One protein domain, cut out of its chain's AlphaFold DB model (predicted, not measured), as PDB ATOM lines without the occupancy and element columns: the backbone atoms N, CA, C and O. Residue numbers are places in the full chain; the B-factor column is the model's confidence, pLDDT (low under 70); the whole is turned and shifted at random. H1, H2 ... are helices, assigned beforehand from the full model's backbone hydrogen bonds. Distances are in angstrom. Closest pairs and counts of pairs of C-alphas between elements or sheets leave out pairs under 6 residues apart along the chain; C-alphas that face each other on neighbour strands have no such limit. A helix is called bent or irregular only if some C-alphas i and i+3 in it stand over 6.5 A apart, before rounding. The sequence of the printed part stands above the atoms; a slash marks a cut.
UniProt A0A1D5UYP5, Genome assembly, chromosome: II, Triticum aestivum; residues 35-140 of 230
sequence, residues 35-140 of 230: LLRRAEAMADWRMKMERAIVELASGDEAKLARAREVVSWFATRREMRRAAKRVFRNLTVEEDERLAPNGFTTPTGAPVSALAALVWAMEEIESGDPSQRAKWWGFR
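What this domain is: This is residues 35 to 140 of the 230 residues of the protein "Genome assembly, chromosome: II" of Triticum aestivum (UniProt A0A1D5UYP5). A long helix, H1, reaches out from a cluster of shorter helices; its first residues, 35 to 40, stick out, while its other end folds back into H2 as a hairpin. In the cluster H5 is the core, with H2, H3 and H6 packed round it at steep angles, and short H4 lies close to H3 and H5, followed by a long loop of residues 100 to 113. The printed part has 106 residues with six named helices, H1 to H6 in chain order, and no named strand: all helix. It is compact, with a radius of gyration of the C-alphas of 14.2 A, but elongated, spanning 46 by 29 by 27 A.

Where its parts are: H1, the longest helix, takes residues 35 to 57 and is 32.7 A long from C-alpha 35 at (-10.078, 10.370, -5.387) to C-alpha 57 at (-20.433, -7.036, -31.050). H2 is residues 61 to 72, 16.4 A; H3 is residues 77 to 90, 20.5 A; H4 is residues 93 to 99, 9.9 A. H5 is residues 114 to 126, 19.3 A. H6, residues 130 to 139, is 14.4 A long and ends with C-alpha 139 at (-34.097, 0.165, -21.955); it is irregular, with C-alphas 135 and 138 being 8.0 A apart.

How they stand to each other: H1 touches H2 with residues 49 to 57 alone, and the two form a hairpin at a shallow tilt of 22 degrees, opposite ways; their closest C-alphas, of Ala 57 and Leu 64, are 5.0 A apart. H2 touches H5, the hub, at a steep tilt of 64 degrees, with the C-alphas of Ala 67 and Val 119 closest at 5.9 A. H3 touches H5 at a steep tilt of 53 degrees, the same way, with Ala 84 and Ala 114 closest, their C-alphas 5.2 A apart. H5 and H6 touch as a hairpin at a steep tilt of 45 degrees, opposite ways; the C-alphas of Ile 125 and Arg 133 are closest at 4.2 A. H4 is close to H5 but not clearly touching, about perpendicular at 77 degrees, with the C-alphas of Leu 99 and Trp 120 closest at 7.1 A. H3 and H6 are near each other, with no pair of C-alphas within 8 A. Among the pairs apart are H1 and H6, and H2 and H6, the latter only just, at 8.2 A. In H1, H2 and H4 every O i to N i+4 pair is within hydrogen-bond range; in H3 9 of 10, in H5 8 of 9 and in H6 4 of 6 are.

The domain as a whole: The two C-alphas farthest apart, of Leu 36 and Asp 129, are 46.5 A apart. The printed part has no cut. The link from H4 to H5, 14 residues, is long; the other links are tight. The mean pLDDT of the printed part is 88.4, and residues 101 to 110 are under 70.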
ATOM      1  N   LEU A  35      -9.521   9.850  -4.135       86.38
ATOM      2  CA  LEU A  35     -10.078  10.370  -5.387       86.38
ATOM      3  C   LEU A  35      -9.290   9.867  -6.598       86.38
ATOM      4  O   LEU A  35      -9.906   9.446  -7.576       86.38
ATOM      5  N   LEU A  36      -7.957   9.832  -6.504       86.38
ATOM      6  CA  LEU A  36      -7.086   9.277  -7.544       86.38
ATOM      7  C   LEU A  36      -7.360   7.787  -7.762       86.38
ATOM      8  O   LEU A  36      -7.685   7.391  -8.880       86.38
ATOM      9  N   ARG A  37      -7.396   6.982  -6.690       87.19
ATOM     10  CA  ARG A  37      -7.753   5.553  -6.785       87.19
ATOM     11  C   ARG A  37      -9.124   5.331  -7.414       87.19
ATOM     12  O   ARG A  37      -9.335   4.377  -8.162       87.19
ATOM     13  N   ARG A  38     -10.092   6.203  -7.113       88.62
ATOM     14  CA  ARG A  38     -11.423   6.139  -7.725       88.62
ATOM     15  C   ARG A  38     -11.375   6.481  -9.214       88.62
ATOM     16  O   ARG A  38     -12.067   5.820  -9.985       88.62
ATOM     17  N   ALA A  39     -10.601   7.486  -9.615       87.38
ATOM     18  CA  ALA A  39     -10.433   7.863 -11.016       87.38
ATOM     19  C   ALA A  39      -9.759   6.742 -11.825       87.38
ATOM     20  O   ALA A  39     -10.289   6.349 -12.863       87.38
ATOM     21  N   GLU A  40      -8.683   6.153 -11.299       91.31
ATOM     22  CA  GLU A  40      -8.002   4.990 -11.885       91.31
ATOM     23  C   GLU A  40      -8.958   3.801 -12.033       91.31
ATOM     24  O   GLU A  40      -9.116   3.256 -13.124       91.31
ATOM     25  N   ALA A  41      -9.702   3.459 -10.976       89.88
ATOM     26  CA  ALA A  41     -10.684   2.379 -11.029       89.88
ATOM     27  C   ALA A  41     -11.795   2.630 -12.065       89.88
ATOM     28  O   ALA A  41     -12.309   1.678 -12.659       89.88
ATOM     29  N   MET A  42     -12.189   3.891 -12.285       88.00
ATOM     30  CA  MET A  42     -13.143   4.254 -13.337       88.00
ATOM     31  C   MET A  42     -12.531   4.123 -14.735       88.00
ATOM     32  O   MET A  42     -13.211   3.605 -15.624       88.00
ATOM     33  N   ALA A  43     -11.279   4.539 -14.934       89.00
ATOM     34  CA  ALA A  43     -10.568   4.393 -16.204       89.00
ATOM     35  C   ALA A  43     -10.383   2.911 -16.576       89.00
ATOM     36  O   ALA A  43     -10.762   2.492 -17.671       89.00
ATOM     37  N   ASP A  44      -9.939   2.094 -15.621       92.44
ATOM     38  CA  ASP A  44      -9.815   0.640 -15.757       92.44
ATOM     39  C   ASP A  44     -11.134  -0.025 -16.149       92.44
ATOM     40  O   ASP A  44     -11.191  -0.916 -16.999       92.44
ATOM     41  N   TRP A  45     -12.220   0.392 -15.496       91.00
ATOM     42  CA  TRP A  45     -13.561  -0.084 -15.801       91.00
ATOM     43  C   TRP A  45     -13.956   0.253 -17.241       91.00
ATOM     44  O   TRP A  45     -14.447  -0.632 -17.942       91.00
ATOM     45  N   ARG A  46     -13.736   1.500 -17.680       92.12
ATOM     46  CA  ARG A  46     -14.063   1.948 -19.040       92.12
ATOM     47  C   ARG A  46     -13.257   1.171 -20.075       92.12
ATOM     48  O   ARG A  46     -13.846   0.672 -21.026       92.12
ATOM     49  N   MET A  47     -11.959   0.970 -19.846       93.44
ATOM     50  CA  MET A  47     -11.101   0.197 -20.748       93.44
ATOM     51  C   MET A  47     -11.557  -1.265 -20.864       93.44
ATOM     52  O   MET A  47     -11.685  -1.797 -21.965       93.44
ATOM     53  N   LYS A  48     -11.842  -1.922 -19.731       93.12
ATOM     54  CA  LYS A  48     -12.370  -3.298 -19.717       93.12
ATOM     55  C   LYS A  48     -13.725  -3.384 -20.416       93.12
ATOM     56  O   LYS A  48     -14.017  -4.396 -21.045       93.12
ATOM     57  N   MET A  49     -14.544  -2.341 -20.298       93.81
ATOM     58  CA  MET A  49     -15.848  -2.293 -20.941       93.81
ATOM     59  C   MET A  49     -15.745  -2.106 -22.454       93.81
ATOM     60  O   MET A  49     -16.468  -2.782 -23.171       93.81
ATOM     61  N   GLU A  50     -14.818  -1.286 -22.953       94.12
ATOM     62  CA  GLU A  50     -14.610  -1.143 -24.401       94.12
ATOM     63  C   GLU A  50     -14.205  -2.476 -25.042       94.12
ATOM     64  O   GLU A  50     -14.765  -2.867 -26.062       94.12
ATOM     65  N   ARG A  51     -13.315  -3.242 -24.394       93.75
ATOM     66  CA  ARG A  51     -12.972  -4.598 -24.858       93.75
ATOM     67  C   ARG A  51     -14.197  -5.515 -24.892       93.75
ATOM     68  O   ARG A  51     -14.418  -6.196 -25.885       93.75
ATOM     69  N   ALA A  52     -15.008  -5.491 -23.833       92.69
ATOM     70  CA  ALA A  52     -16.223  -6.299 -23.749       92.69
ATOM     71  C   ALA A  52     -17.290  -5.889 -24.782       92.69
ATOM     72  O   ALA A  52     -18.028  -6.748 -25.252       92.69
ATOM     73  N   ILE A  53     -17.379  -4.602 -25.139       94.12
ATOM     74  CA  ILE A  53     -18.251  -4.112 -26.216       94.12
ATOM     75  C   ILE A  53     -17.823  -4.721 -27.553       94.12
ATOM     76  O   ILE A  53     -18.663  -5.262 -28.266       94.12
ATOM     77  N   VAL A  54     -16.529  -4.647 -27.879       93.62
ATOM     78  CA  VAL A  54     -15.988  -5.171 -29.143       93.62
ATOM     79  C   VAL A  54     -16.189  -6.685 -29.236       93.62
ATOM     80  O   VAL A  54     -16.652  -7.182 -30.261       93.62
ATOM     81  N   GLU A  55     -15.915  -7.410 -28.150       91.69
ATOM     82  CA  GLU A  55     -16.135  -8.857 -28.066       91.69
ATOM     83  C   GLU A  55     -17.619  -9.217 -28.256       91.69
ATOM     84  O   GLU A  55     -17.955 -10.068 -29.079       91.69
ATOM     85  N   LEU A  56     -18.525  -8.516 -27.561       90.38
ATOM     86  CA  LEU A  56     -19.970  -8.746 -27.655       90.38
ATOM     87  C   LEU A  56     -20.532  -8.459 -29.054       90.38
ATOM     88  O   LEU A  56     -21.457  -9.146 -29.497       90.38
ATOM     89  N   ALA A  57     -20.019  -7.419 -29.710       91.06
ATOM     90  CA  ALA A  57     -20.433  -7.036 -31.050       91.06
ATOM     91  C   ALA A  57     -19.963  -8.048 -32.100       91.06
ATOM     92  O   ALA A  57     -20.664  -8.250 -33.083       91.06
ATOM     93  N   SER A  58     -18.806  -8.694 -31.897       90.06
ATOM     94  CA  SER A  58     -18.250  -9.678 -32.842       90.06
ATOM     95  C   SER A  58     -18.204  -9.163 -34.297       90.06
ATOM     96  O   SER A  58     -18.378  -9.928 -35.238       90.06
ATOM     97  N   GLY A  59     -17.984  -7.853 -34.479       89.19
ATOM     98  CA  GLY A  59     -17.954  -7.183 -35.787       89.19
ATOM     99  C   GLY A  59     -19.265  -6.523 -36.239       89.19
ATOM    100  O   GLY A  59     -19.243  -5.789 -37.220       89.19
ATOM    101  N   ASP A  60     -20.384  -6.710 -35.534       92.88
ATOM    102  CA  ASP A  60     -21.661  -6.046 -35.838       92.88
ATOM    103  C   ASP A  60     -21.659  -4.579 -35.362       92.88
ATOM    104  O   ASP A  60     -21.642  -4.290 -34.159       92.88
ATOM    105  N   GLU A  61     -21.701  -3.635 -36.309       93.25
ATOM    106  CA  GLU A  61     -21.695  -2.195 -36.031       93.25
ATOM    107  C   GLU A  61     -22.946  -1.708 -35.288       93.25
ATOM    108  O   GLU A  61     -22.841  -0.858 -34.396       93.25
ATOM    109  N   ALA A  62     -24.126  -2.251 -35.603       91.00
ATOM    110  CA  ALA A  62     -25.373  -1.864 -34.951       91.00
ATOM    111  C   ALA A  62     -25.355  -2.306 -33.485       91.00
ATOM    112  O   ALA A  62     -25.627  -1.515 -32.573       91.00
ATOM    113  N   LYS A  63     -24.929  -3.547 -33.238       92.38
ATOM    114  CA  LYS A  63     -24.766  -4.085 -31.884       92.38
ATOM    115  C   LYS A  63     -23.691  -3.341 -31.095       92.38
ATOM    116  O   LYS A  63     -23.878  -3.065 -29.909       92.38
ATOM    117  N   LEU A  64     -22.596  -2.949 -31.747       94.50
ATOM    118  CA  LEU A  64     -21.547  -2.119 -31.154       94.50
ATOM    119  C   LEU A  64     -22.085  -0.740 -30.742       94.50
ATOM    120  O   LEU A  64     -21.823  -0.282 -29.625       94.50
ATOM    121  N   ALA A  65     -22.873  -0.086 -31.600       94.12
ATOM    122  CA  ALA A  65     -23.493   1.204 -31.302       94.12
ATOM    123  C   ALA A  65     -24.473   1.115 -30.120       94.12
ATOM    124  O   ALA A  65     -24.403   1.951 -29.208       94.12
ATOM    125  N   ARG A  66     -25.318   0.074 -30.091       94.44
ATOM    126  CA  ARG A  66     -26.228  -0.226 -28.973       94.44
ATOM    127  C   ARG A  66     -25.463  -0.479 -27.677       94.44
ATOM    128  O   ARG A  66     -25.754   0.130 -26.650       94.44
ATOM    129  N   ALA A  67     -24.418  -1.303 -27.716       95.31
ATOM    130  CA  ALA A  67     -23.591  -1.604 -26.551       95.31
ATOM    131  C   ALA A  67     -22.893  -0.354 -25.985       95.31
ATOM    132  O   ALA A  67     -22.910  -0.131 -24.771       95.31
ATOM    133  N   ARG A  68     -22.339   0.509 -26.847       95.25
ATOM    134  CA  ARG A  68     -21.769   1.803 -26.431       95.25
ATOM    135  C   ARG A  68     -22.815   2.707 -25.793       95.25
ATOM    136  O   ARG A  68     -22.541   3.343 -24.775       95.25
ATOM    137  N   GLU A  69     -24.014   2.754 -26.366       95.56
ATOM    138  CA  GLU A  69     -25.119   3.511 -25.790       95.56
ATOM    139  C   GLU A  69     -25.493   2.990 -24.398       95.56
ATOM    140  O   GLU A  69     -25.519   3.773 -23.448       95.56
ATOM    141  N   VAL A  70     -25.689   1.681 -24.236       95.31
ATOM    142  CA  VAL A  70     -25.981   1.064 -22.935       95.31
ATOM    143  C   VAL A  70     -24.917   1.434 -21.898       95.31
ATOM    144  O   VAL A  70     -25.239   1.820 -20.775       95.31
ATOM    145  N   VAL A  71     -23.636   1.362 -22.262       94.62
ATOM    146  CA  VAL A  71     -22.518   1.696 -21.363       94.62
ATOM    147  C   VAL A  71     -22.482   3.182 -20.998       94.62
ATOM    148  O   VAL A  71     -22.030   3.536 -19.903       94.62
ATOM    149  N   SER A  72     -22.978   4.060 -21.872       94.19
ATOM    150  CA  SER A  72     -23.081   5.498 -21.599       94.19
ATOM    151  C   SER A  72     -24.103   5.828 -20.505       94.19
ATOM    152  O   SER A  72     -23.940   6.819 -19.797       94.19
ATOM    153  N   TRP A  73     -25.112   4.973 -20.290       94.38
ATOM    154  CA  TRP A  73     -26.146   5.194 -19.273       94.38
ATOM    155  C   TRP A  73     -25.648   5.041 -17.834       94.38
ATOM    156  O   TRP A  73     -26.338   5.449 -16.900       94.38
ATOM    157  N   PHE A  74     -24.480   4.426 -17.638       94.06
ATOM    158  CA  PHE A  74     -23.967   4.082 -16.317       94.06
ATOM    159  C   PHE A  74     -22.631   4.770 -16.046       94.06
ATOM    160  O   PHE A  74     -21.704   4.747 -16.863       94.06
ATOM    161  N   ALA A  75     -22.500   5.335 -14.844       90.25
ATOM    162  CA  ALA A  75     -21.233   5.886 -14.383       90.25
ATOM    163  C   ALA A  75     -20.314   4.768 -13.874       90.25
ATOM    164  O   ALA A  75     -19.097   4.824 -14.051       90.25
ATOM    165  N   THR A  76     -20.894   3.726 -13.260       91.81
ATOM    166  CA  THR A  76     -20.134   2.646 -12.616       91.81
ATOM    167  C   THR A  76     -20.581   1.240 -13.025       91.81
ATOM    168  O   THR A  76     -21.760   0.966 -13.257       91.81
ATOM    169  N   ARG A  77     -19.644   0.279 -12.966       92.19
ATOM    170  CA  ARG A  77     -19.918  -1.160 -13.168       92.19
ATOM    171  C   ARG A  77     -21.046  -1.692 -12.285       92.19
ATOM    172  O   ARG A  77     -21.797  -2.586 -12.678       92.19
ATOM    173  N   ARG A  78     -21.131  -1.188 -11.053       93.44
ATOM    174  CA  ARG A  78     -22.108  -1.636 -10.056       93.44
ATOM    175  C   ARG A  78     -23.530  -1.248 -10.455       93.44
ATOM    176  O   ARG A  78     -24.439  -2.049 -10.256       93.44
ATOM    177  N   GLU A  79     -23.722  -0.058 -11.014       94.94
ATOM    178  CA  GLU A  79     -25.023   0.404 -11.510       94.94
ATOM    179  C   GLU A  79     -25.492  -0.432 -12.695       94.94
ATOM    180  O   GLU A  79     -26.605  -0.954 -12.651       94.94
ATOM    181  N   MET A  80     -24.612  -0.668 -13.671       95.75
ATOM    182  CA  MET A  80     -24.918  -1.520 -14.822       95.75
ATOM    183  C   MET A  80     -25.347  -2.926 -14.379       95.75
ATOM    184  O   MET A  80     -26.382  -3.432 -14.801       95.75
ATOM    185  N   ARG A  81     -24.615  -3.548 -13.440       94.62
ATOM    186  CA  ARG A  81     -24.991  -4.865 -12.888       94.62
ATOM    187  C   ARG A  81     -26.352  -4.852 -12.189       94.62
ATOM    188  O   ARG A  81     -27.085  -5.831 -12.277       94.62
ATOM    189  N   ARG A  82     -26.696  -3.782 -11.463       96.12
ATOM    190  CA  ARG A  82     -28.019  -3.657 -10.826       96.12
ATOM    191  C   ARG A  82     -29.129  -3.517 -11.863       96.12
ATOM    192  O   ARG A  82     -30.190  -4.095 -11.662       96.12
ATOM    193  N   ALA A  83     -28.882  -2.786 -12.945       95.56
ATOM    194  CA  ALA A  83     -29.825  -2.676 -14.048       95.56
ATOM    195  C   ALA A  83     -30.030  -4.029 -14.743       95.56
ATOM    196  O   ALA A  83     -31.169  -4.463 -14.873       95.56
ATOM    197  N   ALA A  84     -28.948  -4.745 -15.061       94.75
ATOM    198  CA  ALA A  84     -29.016  -6.075 -15.669       94.75
ATOM    199  C   ALA A  84     -29.760  -7.094 -14.788       94.75
ATOM    200  O   ALA A  84     -30.527  -7.904 -15.289       94.75
ATOM    201  N   LYS A  85     -29.628  -7.012 -13.455       94.31
ATOM    202  CA  LYS A  85     -30.427  -7.847 -12.536       94.31
ATOM    203  C   LYS A  85     -31.937  -7.670 -12.709       94.31
ATOM    204  O   LYS A  85     -32.667  -8.602 -12.400       94.31
ATOM    205  N   ARG A  86     -32.415  -6.498 -13.143       93.62
ATOM    206  CA  ARG A  86     -33.841  -6.303 -13.445       93.62
ATOM    207  C   ARG A  86     -34.240  -7.029 -14.721       93.62
ATOM    208  O   ARG A  86     -35.310  -7.616 -14.731       93.62
ATOM    209  N   VAL A  87     -33.365  -7.040 -15.729       93.88
ATOM    210  CA  VAL A  87     -33.569  -7.835 -16.948       93.88
ATOM    211  C   VAL A  87     -33.700  -9.305 -16.580       93.88
ATOM    212  O   VAL A  87     -34.771  -9.868 -16.744       93.88
ATOM    213  N   PHE A  88     -32.686  -9.878 -15.929       90.81
ATOM    214  CA  PHE A  88     -32.686 -11.298 -15.565       90.81
ATOM    215  C   PHE A  88     -33.859 -11.730 -14.674       90.81
ATOM    216  O   PHE A  88     -34.291 -12.870 -14.743       90.81
ATOM    217  N   ARG A  89     -34.384 -10.842 -13.821       91.88
ATOM    218  CA  ARG A  89     -35.558 -11.147 -12.982       91.88
ATOM    219  C   ARG A  89     -36.870 -11.181 -13.754       91.88
ATOM    220  O   ARG A  89     -37.816 -11.791 -13.272       91.88
ATOM    221  N   ASN A  90     -36.927 -10.475 -14.875       91.56
ATOM    222  CA  ASN A  90     -38.129 -10.337 -15.679       91.56
ATOM    223  C   ASN A  90     -38.129 -11.286 -16.883       91.56
ATOM    224  O   ASN A  90     -39.141 -11.326 -17.574       91.56
ATOM    225  N   LEU A  91     -37.042 -12.022 -17.143       90.06
ATOM    226  CA  LEU A  91     -36.994 -13.004 -18.226       90.06
ATOM    227  C   LEU A  91     -38.015 -14.124 -17.990       90.06
ATOM    228  O   LEU A  91     -38.126 -14.646 -16.878       90.06
ATOM    229  N   THR A  92     -38.753 -14.487 -19.035       88.75
ATOM    230  CA  THR A  92     -39.463 -15.772 -19.086       88.75
ATOM    231  C   THR A  92     -38.485 -16.897 -19.424       88.75
ATOM    232  O   THR A  92     -37.340 -16.636 -19.784       88.75
ATOM    233  N   VAL A  93     -38.917 -18.156 -19.310       85.25
ATOM    234  CA  VAL A  93     -38.062 -19.310 -19.644       85.25
ATOM    235  C   VAL A  93     -37.662 -19.270 -21.121       85.25
ATOM    236  O   VAL A  93     -36.502 -19.461 -21.456       85.25
ATOM    237  N   GLU A  94     -38.601 -18.917 -21.996       86.56
ATOM    238  CA  GLU A  94     -38.383 -18.823 -23.440       86.56
ATOM    239  C   GLU A  94     -37.462 -17.647 -23.799       86.56
ATOM    240  O   GLU A  94     -36.646 -17.728 -24.713       86.56
ATOM    241  N   GLU A  95     -37.585 -16.520 -23.093       88.81
ATOM    242  CA  GLU A  95     -36.667 -15.386 -23.239       88.81
ATOM    243  C   GLU A  95     -35.263 -15.715 -22.724       88.81
ATOM    244  O   GLU A  95     -34.281 -15.287 -23.327       88.81
ATOM    245  N   ASP A  96     -35.157 -16.484 -21.638       83.88
ATOM    246  CA  ASP A  96     -33.879 -16.932 -21.085       83.88
ATOM    247  C   ASP A  96     -33.147 -17.860 -22.063       83.88
ATOM    248  O   ASP A  96     -31.957 -17.673 -22.315       83.88
ATOM    249  N   GLU A  97     -33.869 -18.783 -22.701       84.06
ATOM    250  CA  GLU A  97     -33.337 -19.635 -23.769       84.06
ATOM    251  C   GLU A  97     -32.923 -18.826 -25.008       84.06
ATOM    252  O   GLU A  97     -31.888 -19.107 -25.610       84.06
ATOM    253  N   ARG A  98     -33.668 -17.775 -25.381       84.00
ATOM    254  CA  ARG A  98     -33.276 -16.883 -26.491       84.00
ATOM    255  C   ARG A  98     -32.038 -16.048 -26.167       84.00
ATOM    256  O   ARG A  98     -31.181 -15.864 -27.029       84.00
ATOM    257  N   LEU A  99     -31.936 -15.537 -24.940       82.50
ATOM    258  CA  LEU A  99     -30.787 -14.757 -24.480       82.50
ATOM    259  C   LEU A  99     -29.538 -15.635 -24.312       82.50
ATOM    260  O   LEU A  99     -28.417 -15.195 -24.577       82.50
ATOM    261  N   ALA A 100     -29.732 -16.860 -23.831       77.81
ATOM    262  CA  ALA A 100     -28.686 -17.801 -23.475       77.81
ATOM    263  C   ALA A 100     -29.090 -19.228 -23.881       77.81
ATOM    264  O   ALA A 100     -29.448 -20.030 -23.014       77.81
ATOM    265  N   PRO A 101     -28.959 -19.595 -25.169       67.31
ATOM    266  CA  PRO A 101     -29.378 -20.915 -25.654       67.31
ATOM    267  C   PRO A 101     -28.651 -22.082 -24.967       67.31
ATOM    268  O   PRO A 101     -29.139 -23.206 -24.981       67.31
ATOM    269  N   ASN A 102     -27.525 -21.814 -24.292       66.25
ATOM    270  CA  ASN A 102     -26.751 -22.794 -23.528       66.25
ATOM    271  C   ASN A 102     -26.919 -22.654 -21.995       66.25
ATOM    272  O   ASN A 102     -26.017 -23.017 -21.240       66.25
ATOM    273  N   GLY A 103     -28.031 -22.094 -21.506       58.47
ATOM    274  CA  GLY A 103     -28.347 -22.035 -20.073       58.47
ATOM    275  C   GLY A 103     -27.481 -21.037 -19.300       58.47
ATOM    276  O   GLY A 103     -26.540 -21.410 -18.599       58.47
ATOM    277  N   PHE A 104     -27.794 -19.746 -19.434       61.66
ATOM    278  CA  PHE A 104     -27.031 -18.615 -18.882       61.66
ATOM    279  C   PHE A 104     -25.562 -18.533 -19.299       61.66
ATOM    280  O   PHE A 104     -24.863 -17.647 -18.810       61.66
ATOM    281  N   THR A 105     -25.088 -19.395 -20.196       58.09
ATOM    282  CA  THR A 105     -23.708 -19.390 -20.676       58.09
ATOM    283  C   THR A 105     -23.625 -18.997 -22.150       58.09
ATOM    284  O   THR A 105     -24.505 -19.305 -22.952       58.09
ATOM    285  N   THR A 106     -22.577 -18.259 -22.511       59.88
ATOM    286  CA  THR A 106     -22.187 -17.987 -23.892       59.88
ATOM    287  C   THR A 106     -21.773 -19.299 -24.571       59.88
ATOM    288  O   THR A 106     -21.521 -20.291 -23.884       59.88
ATOM    289  N   PRO A 107     -21.620 -19.338 -25.907       54.53
ATOM    290  CA  PRO A 107     -21.048 -20.498 -26.605       54.53
ATOM    291  C   PRO A 107     -19.695 -20.967 -26.034       54.53
ATOM    292  O   PRO A 107     -19.330 -22.128 -26.166       54.53
ATOM    293  N   THR A 108     -18.975 -20.077 -25.345       57.06
ATOM    294  CA  THR A 108     -17.697 -20.328 -24.662       57.06
ATOM    295  C   THR A 108     -17.855 -20.850 -23.218       57.06
ATOM    296  O   THR A 108     -16.863 -21.034 -22.521       57.06
ATOM    297  N   GLY A 109     -19.081 -21.053 -22.721       58.72
ATOM    298  CA  GLY A 109     -19.360 -21.509 -21.351       58.72
ATOM    299  C   GLY A 109     -19.285 -20.416 -20.272       58.72
ATOM    300  O   GLY A 109     -19.425 -20.711 -19.085       58.72
ATOM    301  N   ALA A 110     -19.079 -19.147 -20.643       65.12
ATOM    302  CA  ALA A 110     -19.016 -18.029 -19.698       65.12
ATOM    303  C   ALA A 110     -20.417 -17.471 -19.408       65.12
ATOM    304  O   ALA A 110     -21.230 -17.417 -20.319       65.12
ATOM    305  N   PRO A 111     -20.735 -17.000 -18.191       74.56
ATOM    306  CA  PRO A 111     -22.068 -16.483 -17.903       74.56
ATOM    307  C   PRO A 111     -22.415 -15.264 -18.775       74.56
ATOM    308  O   PRO A 111     -21.551 -14.415 -19.016       74.56
ATOM    309  N   VAL A 112     -23.684 -15.132 -19.184       82.94
ATOM    310  CA  VAL A 112     -24.172 -13.967 -19.938       82.94
ATOM    311  C   VAL A 112     -23.798 -12.691 -19.196       82.94
ATOM    312  O   VAL A 112     -24.116 -12.485 -18.019       82.94
ATOM    313  N   SER A 113     -23.079 -11.817 -19.893       90.94
ATOM    314  CA  SER A 113     -22.589 -10.590 -19.290       90.94
ATOM    315  C   SER A 113     -23.746  -9.627 -19.004       90.94
ATOM    316  O   SER A 113     -24.761  -9.589 -19.699       90.94
ATOM    317  N   ALA A 114     -23.577  -8.780 -17.986       93.50
ATOM    318  CA  ALA A 114     -24.552  -7.732 -17.688       93.50
ATOM    319  C   ALA A 114     -24.761  -6.767 -18.872       93.50
ATOM    320  O   ALA A 114     -25.842  -6.205 -18.999       93.50
ATOM    321  N   LEU A 115     -23.740  -6.577 -19.715       94.81
ATOM    322  CA  LEU A 115     -23.856  -5.784 -20.935       94.81
ATOM    323  C   LEU A 115     -24.737  -6.498 -21.968       94.81
ATOM    324  O   LEU A 115     -25.659  -5.883 -22.488       94.81
ATOM    325  N   ALA A 116     -24.496  -7.791 -22.206       93.75
ATOM    326  CA  ALA A 116     -25.256  -8.590 -23.165       93.75
ATOM    327  C   ALA A 116     -26.757  -8.597 -22.849       93.75
ATOM    328  O   ALA A 116     -27.563  -8.324 -23.728       93.75
ATOM    329  N   ALA A 117     -27.128  -8.795 -21.580       94.31
ATOM    330  CA  ALA A 117     -28.530  -8.762 -21.163       94.31
ATOM    331  C   ALA A 117     -29.201  -7.398 -21.397       94.31
ATOM    332  O   ALA A 117     -30.373  -7.328 -21.747       94.31
ATOM    333  N   LEU A 118     -28.469  -6.296 -21.199       96.06
ATOM    334  CA  LEU A 118     -29.006  -4.951 -21.415       96.06
ATOM    335  C   LEU A 118     -29.127  -4.600 -22.903       96.06
ATOM    336  O   LEU A 118     -30.081  -3.927 -23.275       96.06
ATOM    337  N   VAL A 119     -28.183  -5.050 -23.735       95.19
ATOM    338  CA  VAL A 119     -28.268  -4.905 -25.198       95.19
ATOM    339  C   VAL A 119     -29.436  -5.719 -25.741       95.19
ATOM    340  O   VAL A 119     -30.239  -5.179 -26.488       95.19
ATOM    341  N   TRP A 120     -29.603  -6.960 -25.286       94.38
ATOM    342  CA  TRP A 120     -30.749  -7.789 -25.658       94.38
ATOM    343  C   TRP A 120     -32.082  -7.129 -25.279       94.38
ATOM    344  O   TRP A 120     -32.985  -7.039 -26.100       94.38
ATOM    345  N   ALA A 121     -32.190  -6.563 -24.070       95.12
ATOM    346  CA  ALA A 121     -33.399  -5.847 -23.662       95.12
ATOM    347  C   ALA A 121     -33.685  -4.607 -24.531       95.12
ATOM    348  O   ALA A 121     -34.842  -4.242 -24.702       95.12
ATOM    349  N   MET A 122     -32.652  -3.947 -25.067       95.38
ATOM    350  CA  MET A 122     -32.821  -2.861 -26.039       95.38
ATOM    351  C   MET A 122     -33.330  -3.397 -27.387       95.38
ATOM    352  O   MET A 122     -34.242  -2.810 -27.961       95.38
ATOM    353  N   GLU A 123     -32.791  -4.523 -27.856       93.00
ATOM    354  CA  GLU A 123     -33.186  -5.174 -29.115       93.00
ATOM    355  C   GLU A 123     -34.633  -5.690 -29.076       93.00
ATOM    356  O   GLU A 123     -35.380  -5.502 -30.031       93.00
ATOM    357  N   GLU A 124     -35.092  -6.239 -27.948       92.69
ATOM    358  CA  GLU A 124     -36.485  -6.692 -27.805       92.69
ATOM    359  C   GLU A 124     -37.506  -5.541 -27.868       92.69
ATOM    360  O   GLU A 124     -38.675  -5.770 -28.165       92.69
ATOM    361  N   ILE A 125     -37.105  -4.289 -27.633       90.44
ATOM    362  CA  ILE A 125     -37.992  -3.121 -27.817       90.44
ATOM    363  C   ILE A 125     -38.107  -2.750 -29.290       90.44
ATOM    364  O   ILE A 125     -39.142  -2.257 -29.727       90.44
ATOM    365  N   GLU A 126     -37.034  -2.952 -30.044       85.31
ATOM    366  CA  GLU A 126     -37.029  -2.763 -31.494       85.31
ATOM    367  C   GLU A 126     -37.776  -3.912 -32.196       85.31
ATOM    368  O   GLU A 126     -38.139  -3.788 -33.365       85.31
ATOM    369  N   SER A 127     -38.077  -5.000 -31.473       81.56
ATOM    370  CA  SER A 127     -38.953  -6.066 -31.952       81.56
ATOM    371  C   SER A 127     -40.397  -5.581 -32.158       81.56
ATOM    372  O   SER A 127     -40.902  -4.686 -31.476       81.56
ATOM    373  N   GLY A 128     -41.092  -6.206 -33.110       84.38
ATOM    374  CA  GLY A 128     -42.480  -5.877 -33.442       84.38
ATOM    375  C   GLY A 128     -43.515  -6.268 -32.379       84.38
ATOM    376  O   GLY A 128     -44.689  -5.950 -32.557       84.38
ATOM    377  N   ASP A 129     -43.126  -6.941 -31.289       91.12
ATOM    378  CA  ASP A 129     -44.064  -7.377 -30.251       91.12
ATOM    379  C   ASP A 129     -44.398  -6.220 -29.281       91.12
ATOM    380  O   ASP A 129     -43.523  -5.740 -28.543       91.12
ATOM    381  N   PRO A 130     -45.667  -5.766 -29.218       91.25
ATOM    382  CA  PRO A 130     -46.077  -4.710 -28.296       91.25
ATOM    383  C   PRO A 130     -45.846  -5.076 -26.821       91.25
ATOM    384  O   PRO A 130     -45.588  -4.181 -26.009       91.25
ATOM    385  N   SER A 131     -45.892  -6.364 -26.467       90.50
ATOM    386  CA  SER A 131     -45.685  -6.839 -25.095       90.50
ATOM    387  C   SER A 131     -44.224  -6.697 -24.671       90.50
ATOM    388  O   SER A 131     -43.947  -6.152 -23.598       90.50
ATOM    389  N   GLN A 132     -43.285  -7.111 -25.531       91.88
ATOM    390  CA  GLN A 132     -41.845  -6.935 -25.305       91.88
ATOM    391  C   GLN A 132     -41.483  -5.454 -25.208       91.88
ATOM    392  O   GLN A 132     -40.811  -5.029 -24.265       91.88
ATOM    393  N   ARG A 133     -42.024  -4.631 -26.111       91.81
ATOM    394  CA  ARG A 133     -41.865  -3.174 -26.069       91.81
ATOM    395  C   ARG A 133     -42.304  -2.561 -24.746       91.81
ATOM    396  O   ARG A 133     -41.570  -1.750 -24.183       91.81
ATOM    397  N   ALA A 134     -43.489  -2.918 -24.253       92.31
ATOM    398  CA  ALA A 134     -44.001  -2.395 -22.990       92.31
ATOM    399  C   ALA A 134     -43.132  -2.845 -21.803       92.31
ATOM    400  O   ALA A 134     -42.777  -2.034 -20.946       92.31
ATOM    401  N   LYS A 135     -42.742  -4.124 -21.785       93.69
ATOM    402  CA  LYS A 135     -41.919  -4.735 -20.734       93.69
ATOM    403  C   LYS A 135     -40.535  -4.102 -20.634       93.69
ATOM    404  O   LYS A 135     -40.055  -3.811 -19.535       93.69
ATOM    405  N   TRP A 136     -39.900  -3.872 -21.776       94.81
ATOM    406  CA  TRP A 136     -38.519  -3.414 -21.838       94.81
ATOM    407  C   TRP A 136     -38.373  -1.915 -22.039       94.81
ATOM    408  O   TRP A 136     -37.257  -1.427 -21.946       94.81
ATOM    409  N   TRP A 137     -39.464  -1.159 -22.191       92.62
ATOM    410  CA  TRP A 137     -39.495   0.282 -22.483       92.62
ATOM    411  C   TRP A 137     -38.408   1.141 -21.806       92.62
ATOM    412  O   TRP A 137     -37.847   2.049 -22.421       92.62
ATOM    413  N   GLY A 138     -38.069   0.859 -20.543       92.81
ATOM    414  CA  GLY A 138     -37.012   1.559 -19.804       92.81
ATOM    415  C   GLY A 138     -35.588   1.415 -20.370       92.81
ATOM    416  O   GLY A 138     -34.709   2.187 -19.982       92.81
ATOM    417  N   PHE A 139     -35.360   0.458 -21.271       93.44
ATOM    418  CA  PHE A 139     -34.097   0.165 -21.955       93.44
ATOM    419  C   PHE A 139     -34.115   0.567 -23.438       93.44
ATOM    420  O   PHE A 139     -33.240   0.155 -24.193       93.44
ATOM    421  N   ARG A 140     -35.092   1.369 -23.877       93.38
ATOM    422  CA  ARG A 140     -35.146   1.846 -25.266       93.38
ATOM    423  C   ARG A 140     -33.953   2.735 -25.588       93.38
ATOM    424  O   ARG A 140     -33.491   3.482 -24.715       93.38
TER     425      ARG A 140